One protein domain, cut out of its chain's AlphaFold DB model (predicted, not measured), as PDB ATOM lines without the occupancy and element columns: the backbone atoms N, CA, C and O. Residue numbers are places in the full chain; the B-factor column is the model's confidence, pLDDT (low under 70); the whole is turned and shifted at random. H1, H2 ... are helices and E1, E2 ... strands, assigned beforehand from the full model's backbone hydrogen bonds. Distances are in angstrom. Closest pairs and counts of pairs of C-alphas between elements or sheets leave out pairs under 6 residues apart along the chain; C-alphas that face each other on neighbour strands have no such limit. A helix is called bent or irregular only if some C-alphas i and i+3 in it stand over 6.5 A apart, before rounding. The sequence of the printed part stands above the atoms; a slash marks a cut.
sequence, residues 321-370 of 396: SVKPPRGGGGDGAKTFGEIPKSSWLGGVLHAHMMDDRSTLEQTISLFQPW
ATOM      1  N   SER A 321       5.255  43.639 -17.240       89.88
ATOM      2  CA  SER A 321       3.801  43.499 -17.207       89.88
ATOM      3  C   SER A 321       3.376  42.032 -17.303       89.88
ATOM      4  O   SER A 321       3.716  41.329 -18.255       89.88
ATOM      5  N   VAL A 322       2.561  41.577 -16.350       86.81
ATOM      6  CA  VAL A 322       1.996  40.223 -16.333       86.81
ATOM      7  C   VAL A 322       0.799  40.168 -17.276       86.81
ATOM      8  O   VAL A 322      -0.248  40.769 -17.016       86.81
ATOM      9  N   LYS A 323       0.950  39.439 -18.383       82.25
ATOM     10  CA  LYS A 323      -0.121  39.209 -19.362       82.25
ATOM     11  C   LYS A 323      -0.887  37.914 -19.046       82.25
ATOM     12  O   LYS A 323      -0.295  36.976 -18.509       82.25
ATOM     13  N   PRO A 324      -2.192  37.830 -19.366       77.25
ATOM     14  CA  PRO A 324      -2.959  36.598 -19.212       77.25
ATOM     15  C   PRO A 324      -2.389  35.433 -20.039       77.25
ATOM     16  O   PRO A 324      -1.832  35.673 -21.114       77.25
ATOM     17  N   PRO A 325      -2.565  34.171 -19.589       70.94
ATOM     18  CA  PRO A 325      -2.175  32.997 -20.368       70.94
ATOM     19  C   PRO A 325      -2.831  33.027 -21.757       70.94
ATOM     20  O   PRO A 325      -4.007  33.373 -21.876       70.94
ATOM     21  N   ARG A 326      -2.042  32.698 -22.792       61.78
ATOM     22  CA  ARG A 326      -2.352  32.706 -24.241       61.78
ATOM     23  C   ARG A 326      -3.858  32.696 -24.584       61.78
ATOM     24  O   ARG A 326      -4.550  31.722 -24.310       61.78
ATOM     25  N   GLY A 327      -4.326  33.748 -25.269       50.88
ATOM     26  CA  GLY A 327      -5.645  33.798 -25.932       50.88
ATOM     27  C   GLY A 327      -6.576  34.947 -25.521       50.88
ATOM     28  O   GLY A 327      -7.609  35.139 -26.155       50.88
ATOM     29  N   GLY A 328      -6.225  35.722 -24.488       47.16
ATOM     30  CA  GLY A 328      -7.145  36.681 -23.857       47.16
ATOM     31  C   GLY A 328      -7.088  38.141 -24.316       47.16
ATOM     32  O   GLY A 328      -7.952  38.919 -23.918       47.16
ATOM     33  N   GLY A 329      -6.127  38.558 -25.139       50.62
ATOM     34  CA  GLY A 329      -6.206  39.906 -25.691       50.62
ATOM     35  C   GLY A 329      -5.092  40.255 -26.661       50.62
ATOM     36  O   GLY A 329      -3.930  39.921 -26.440       50.62
ATOM     37  N   GLY A 330      -5.482  40.922 -27.747       61.91
ATOM     38  CA  GLY A 330      -4.558  41.668 -28.595       61.91
ATOM     39  C   GLY A 330      -3.952  42.855 -27.840       61.91
ATOM     40  O   GLY A 330      -3.974  42.890 -26.612       61.91
ATOM     41  N   ASP A 331      -3.477  43.866 -28.564       64.06
ATOM     42  CA  ASP A 331      -2.769  45.039 -28.011       64.06
ATOM     43  C   ASP A 331      -3.529  45.838 -26.922       64.06
ATOM     44  O   ASP A 331      -2.964  46.735 -26.306       64.06
ATOM     45  N   GLY A 332      -4.792  45.499 -26.630       67.06
ATOM     46  CA  GLY A 332      -5.600  46.049 -25.535       67.06
ATOM     47  C   GLY A 332      -5.854  45.112 -24.341       67.06
ATOM     48  O   GLY A 332      -6.748  45.396 -23.542       67.06
ATOM     49  N   ALA A 333      -5.154  43.978 -24.217       70.69
ATOM     50  CA  ALA A 333      -5.319  43.070 -23.078       70.69
ATOM     51  C   ALA A 333      -4.966  43.777 -21.759       70.69
ATOM     52  O   ALA A 333      -3.861  44.298 -21.610       70.69
ATOM     53  N   LYS A 334      -5.877  43.762 -20.776       77.69
ATOM     54  CA  LYS A 334      -5.573  44.275 -19.433       77.69
ATOM     55  C   LYS A 334      -4.444  43.450 -18.813       77.69
ATOM     56  O   LYS A 334      -4.539  42.225 -18.735       77.69
ATOM     57  N   THR A 335      -3.394  44.129 -18.371       83.00
ATOM     58  CA  THR A 335      -2.316  43.540 -17.577       83.00
ATOM     59  C   THR A 335      -2.860  43.178 -16.192       83.00
ATOM     60  O   THR A 335      -3.669  43.910 -15.621       83.00
ATOM     61  N   PHE A 336      -2.467  42.019 -15.654       86.38
ATOM     62  CA  PHE A 336      -2.879  41.592 -14.308       86.38
ATOM     63  C   PHE A 336      -2.113  42.318 -13.199       86.38
ATOM     64  O   PHE A 336      -2.576  42.382 -12.063       86.38
ATOM     65  N   GLY A 337      -0.944  42.853 -13.531       90.31
ATOM     66  CA  GLY A 337      -0.063  43.565 -12.624       90.31
ATOM     67  C   GLY A 337       1.307  43.752 -13.257       90.31
ATOM     68  O   GLY A 337       1.530  43.384 -14.413       90.31
ATOM     69  N   GLU A 338       2.222  44.308 -12.480       92.44
ATOM     70  CA  GLU A 338       3.600  44.557 -12.879       92.44
ATOM     71  C   GLU A 338       4.541  44.005 -11.814       92.44
ATOM     72  O   GLU A 338       4.274  44.118 -10.618       92.44
ATOM     73  N   ILE A 339       5.630  43.376 -12.250       91.12
ATOM     74  CA  ILE A 339       6.618  42.752 -11.366       91.12
ATOM     75  C   ILE A 339       7.993  43.347 -11.685       91.12
ATOM     76  O   ILE A 339       8.351  43.390 -12.862       91.12
ATOM     77  N   PRO A 340       8.787  43.779 -10.689       90.94
ATOM     78  CA  PRO A 340      10.117  44.334 -10.939       90.94
ATOM     79  C   PRO A 340      11.007  43.363 -11.714       90.94
ATOM     80  O   PRO A 340      11.147  42.203 -11.314       90.94
ATOM     81  N   LYS A 341      11.645  43.828 -12.792       88.75
ATOM     82  CA  LYS A 341      12.531  43.021 -13.650       88.75
ATOM     83  C   LYS A 341      13.746  42.481 -12.890       88.75
ATOM     84  O   LYS A 341      14.191  41.374 -13.169       88.75
ATOM     85  N   SER A 342      14.223  43.220 -11.887       86.38
ATOM     86  CA  SER A 342      15.306  42.817 -10.978       86.38
ATOM     87  C   SER A 342      14.907  41.744  -9.954       86.38
ATOM     88  O   SER A 342      15.761  41.245  -9.228       86.38
ATOM     89  N   SER A 343      13.628  41.363  -9.872       86.50
ATOM     90  CA  SER A 343      13.204  40.200  -9.087       86.50
ATOM     91  C   SER A 343      13.383  38.907  -9.885       86.50
ATOM     92  O   SER A 343      13.354  38.909 -11.115       86.50
ATOM     93  N   TRP A 344      13.488  37.767  -9.199       84.75
ATOM     94  CA  TRP A 344      13.553  36.458  -9.844       84.75
ATOM     95  C   TRP A 344      12.370  36.241 -10.784       84.75
ATOM     96  O   TRP A 344      12.577  35.939 -11.958       84.75
ATOM     97  N   LEU A 345      11.147  36.466 -10.290       85.81
ATOM     98  CA  LEU A 345       9.924  36.256 -11.061       85.81
ATOM     99  C   LEU A 345       9.827  37.228 -12.240       85.81
ATOM    100  O   LEU A 345       9.472  36.807 -13.337       85.81
ATOM    101  N   GLY A 346      10.182  38.501 -12.047       85.19
ATOM    102  CA  GLY A 346      10.211  39.481 -13.132       85.19
ATOM    103  C   GLY A 346      11.232  39.122 -14.206       85.19
ATOM    104  O   GLY A 346      10.892  39.118 -15.384       85.19
ATOM    105  N   GLY A 347      12.446  38.723 -13.822       84.06
ATOM    106  CA  GLY A 347      13.466  38.278 -14.769       84.06
ATOM    107  C   GLY A 347      13.083  36.990 -15.508       84.06
ATOM    108  O   GLY A 347      13.302  36.896 -16.712       84.06
ATOM    109  N   VAL A 348      12.453  36.024 -14.827       82.69
ATOM    110  CA  VAL A 348      11.886  34.807 -15.444       82.69
ATOM    111  C   VAL A 348      10.795  35.179 -16.454       82.69
ATOM    112  O   VAL A 348      10.839  34.717 -17.590       82.69
ATOM    113  N   LEU A 349       9.854  36.054 -16.091       84.69
ATOM    114  CA  LEU A 349       8.791  36.510 -16.992       84.69
ATOM    115  C   LEU A 349       9.336  37.286 -18.192       84.69
ATOM    116  O   LEU A 349       8.913  37.038 -19.317       84.69
ATOM    117  N   HIS A 350      10.291  38.189 -17.972       85.88
ATOM    118  CA  HIS A 350      10.943  38.938 -19.041       85.88
ATOM    119  C   HIS A 350      11.671  37.999 -20.003       85.88
ATOM    120  O   HIS A 350      11.475  38.090 -21.210       85.88
ATOM    121  N   ALA A 351      12.461  37.060 -19.472       82.12
ATOM    122  CA  ALA A 351      13.140  36.057 -20.282       82.12
ATOM    123  C   ALA A 351      12.141  35.217 -21.082       82.12
ATOM    124  O   ALA A 351      12.349  35.017 -22.269       82.12
ATOM    125  N   HIS A 352      11.032  34.793 -20.470       79.69
ATOM    126  CA  HIS A 352       9.970  34.063 -21.159       79.69
ATOM    127  C   HIS A 352       9.319  34.871 -22.287       79.69
ATOM    128  O   HIS A 352       8.999  34.317 -23.332       79.69
ATOM    129  N   MET A 353       9.118  36.177 -22.087       80.88
ATOM    130  CA  MET A 353       8.543  37.067 -23.100       80.88
ATOM    131  C   MET A 353       9.479  37.313 -24.286       80.88
ATOM    132  O   MET A 353       8.985  37.592 -25.374       80.88
ATOM    133  N   MET A 354      10.792  37.226 -24.068       81.94
ATOM    134  CA  MET A 354      11.823  37.373 -25.102       81.94
ATOM    135  C   MET A 354      12.273  36.024 -25.689       81.94
ATOM    136  O   MET A 354      13.138  35.990 -26.558       81.94
ATOM    137  N   ASP A 355      11.742  34.906 -25.187       76.69
ATOM    138  CA  ASP A 355      12.143  33.569 -25.612       76.69
ATOM    139  C   ASP A 355      11.443  33.186 -26.922       76.69
ATOM    140  O   ASP A 355      10.293  32.749 -26.921       76.69
ATOM    141  N   ASP A 356      12.157  33.304 -28.039       80.06
ATOM    142  CA  ASP A 356      11.660  32.937 -29.372       80.06
ATOM    143  C   ASP A 356      11.733  31.423 -29.671       80.06
ATOM    144  O   ASP A 356      11.396  30.982 -30.776       80.06
ATOM    145  N   ARG A 357      12.177  30.590 -28.716       78.88
ATOM    146  CA  ARG A 357      12.235  29.127 -28.889       78.88
ATOM    147  C   ARG A 357      10.844  28.507 -29.014       78.88
ATOM    148  O   ARG A 357       9.816  29.090 -28.664       78.88
ATOM    149  N   SER A 358      10.799  27.265 -29.493       81.31
ATOM    150  CA  SER A 358       9.534  26.550 -29.661       81.31
ATOM    151  C   SER A 358       8.821  26.323 -28.316       81.31
ATOM    152  O   SER A 358       9.444  26.200 -27.263       81.31
ATOM    153  N   THR A 359       7.486  26.195 -28.334       78.12
ATOM    154  CA  THR A 359       6.698  25.966 -27.099       78.12
ATOM    155  C   THR A 359       7.137  24.703 -26.347       78.12
ATOM    156  O   THR A 359       7.057  24.660 -25.121       78.12
ATOM    157  N   LEU A 360       7.618  23.678 -27.057       76.12
ATOM    158  CA  LEU A 360       8.123  22.452 -26.440       76.12
ATOM    159  C   LEU A 360       9.414  22.720 -25.651       76.12
ATOM    160  O   LEU A 360       9.519  22.307 -24.499       76.12
ATOM    161  N   GLU A 361      10.354  23.469 -26.227       75.06
ATOM    162  CA  GLU A 361      11.602  23.867 -25.560       75.06
ATOM    163  C   GLU A 361      11.335  24.795 -24.369       75.06
ATOM    164  O   GLU A 361      11.907  24.597 -23.299       75.06
ATOM    165  N   GLN A 362      10.396  25.735 -24.512       72.56
ATOM    166  CA  GLN A 362       9.913  26.577 -23.409       72.56
ATOM    167  C   GLN A 362       9.272  25.748 -22.280       72.56
ATOM    168  O   GLN A 362       9.384  26.081 -21.105       72.56
ATOM    169  N   THR A 363       8.587  24.652 -22.615       72.06
ATOM    170  CA  THR A 363       7.954  23.783 -21.610       72.06
ATOM    171  C   THR A 363       8.988  22.948 -20.864       72.06
ATOM    172  O   THR A 363       8.888  22.788 -19.652       72.06
ATOM    173  N   ILE A 364      10.008  22.437 -21.558       71.56
ATOM    174  CA  ILE A 364      11.123  21.721 -20.919       71.56
ATOM    175  C   ILE A 364      11.868  22.661 -19.967       71.56
ATOM    176  O   ILE A 364      12.209  22.277 -18.847       71.56
ATOM    177  N   SER A 365      12.058  23.916 -20.373       68.88
ATOM    178  CA  SER A 365      12.765  24.901 -19.566       68.88
ATOM    179  C   SER A 365      11.966  25.368 -18.337       68.88
ATOM    180  O   SER A 365      12.593  25.827 -17.387       68.88
ATOM    181  N   LEU A 366      10.634  25.200 -18.271       65.44
ATOM    182  CA  LEU A 366       9.841  25.469 -17.051       65.44
ATOM    183  C   LEU A 366      10.296  24.625 -15.851       65.44
ATOM    184  O   LEU A 366      10.148  25.051 -14.708       65.44
ATOM    185  N   PHE A 367      10.865  23.445 -16.104       62.16
ATOM    186  CA  PHE A 367      11.447  22.585 -15.070       62.16
ATOM    187  C   PHE A 367      12.890  22.969 -14.721       62.16
ATOM    188  O   PHE A 367      13.501  22.354 -13.850       62.16
ATOM    189  N   GLN A 368      13.429  23.988 -15.393       66.19
ATOM    190  CA  GLN A 368      14.751  24.555 -15.166       66.19
ATOM    191  C   GLN A 368      14.699  26.090 -15.121       66.19
ATOM    192  O   GLN A 368      15.411  26.751 -15.881       66.19
ATOM    193  N   PRO A 369      13.873  26.705 -14.257       59.66
ATOM    194  CA  PRO A 369      13.601  28.141 -14.318       59.66
ATOM    195  C   PRO A 369      14.838  29.017 -14.043       59.66
ATOM    196  O   PRO A 369      14.879  30.170 -14.452       59.66
ATOM    197  N   TRP A 370      15.890  28.475 -13.422       62.53
ATOM    198  CA  TRP A 370      17.202  29.129 -13.267       62.53
ATOM    199  C   TRP A 370      17.992  29.262 -14.586       62.53
ATOM    200  O   TRP A 370      18.984  29.985 -14.641       62.53
TER     201      TRP A 370
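Overview. This is residues 321 to 370 of the 396 residues of the protein "Hypothetical protein" of Ditylum brightwellii (UniProt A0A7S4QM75). A wide, ring-like loop of residues 321 to 336 leads into the short strand E1, which is followed by two short helices: H1 stands between the loop and H2, and H2 runs back roughly antiparallel to H1 with little contact between them. The loop returns to its own start, where residues 321 to 322 pair antiparallel with residues 337 to 338 of E1, while residues 325 to 332 stick out. The printed part has 50 residues with one named strand and two named helices, in the order E1, H1, H2; the class is mostly helix, though under half of the residues are in named elements. The whole is only just loose, close to compact, with a radius of gyration of the C-alphas of 11.7 A, and it spans 30 by 25 by 15 A.

Arrangement. Residues 321 to 336 hold no named element, and their C-alphas lie 7 to 17 A from the mean of all C-alphas. E1, residues 337 to 340, pairs with no named strand, but the short stretch 321 to 322 pairs antiparallel with its residues 337 to 338. A tight link of 3 residues leads to H1, residues 344 to 353. The closest C-alphas of E1 and H1 are those of Ile 339 and Gly 346, 5.2 A apart. A tight link of 5 residues leads on to H2, residues 359 to 365. H1 and H2 are close but not clearly touching: their closest C-alphas, those of His 352 and Gln 362, are 7.8 A apart. Their lines stand at a shallow tilt of 25 degrees, and they run opposite ways. E1 and H2 are apart. In H1 and H2 every O i to N i+4 pair is within hydrogen-bond range.

Along the chain. E1 runs from C-alpha 337 at (-0.063, 43.565, -12.624) to C-alpha 340, 10.3 A away. H1 begins with C-alpha 344 at (13.553, 36.458, -9.844) and measures 14.2 A to C-alpha 353. H2 measures 9.7 A from C-alpha 359 to C-alpha 365, which is at (12.765, 24.901, -19.566). Neither helix is bent.

Size, cuts and confidence. The two C-alphas farthest apart are those of Gly 332 and Gln 368, at 31.4 A, and the first and last printed C-alphas, of Ser 321 and Trp 370, are 20.0 A apart. Residues 325 to 332 stand free, as do residues 354 to 361, of which 359 to 361 belong to H2. The printed part has no cut, and neither link between named elements is long. The mean pLDDT of the printed part is 76.4; it is under 70 at residues 326 to 332 and 365 to 370.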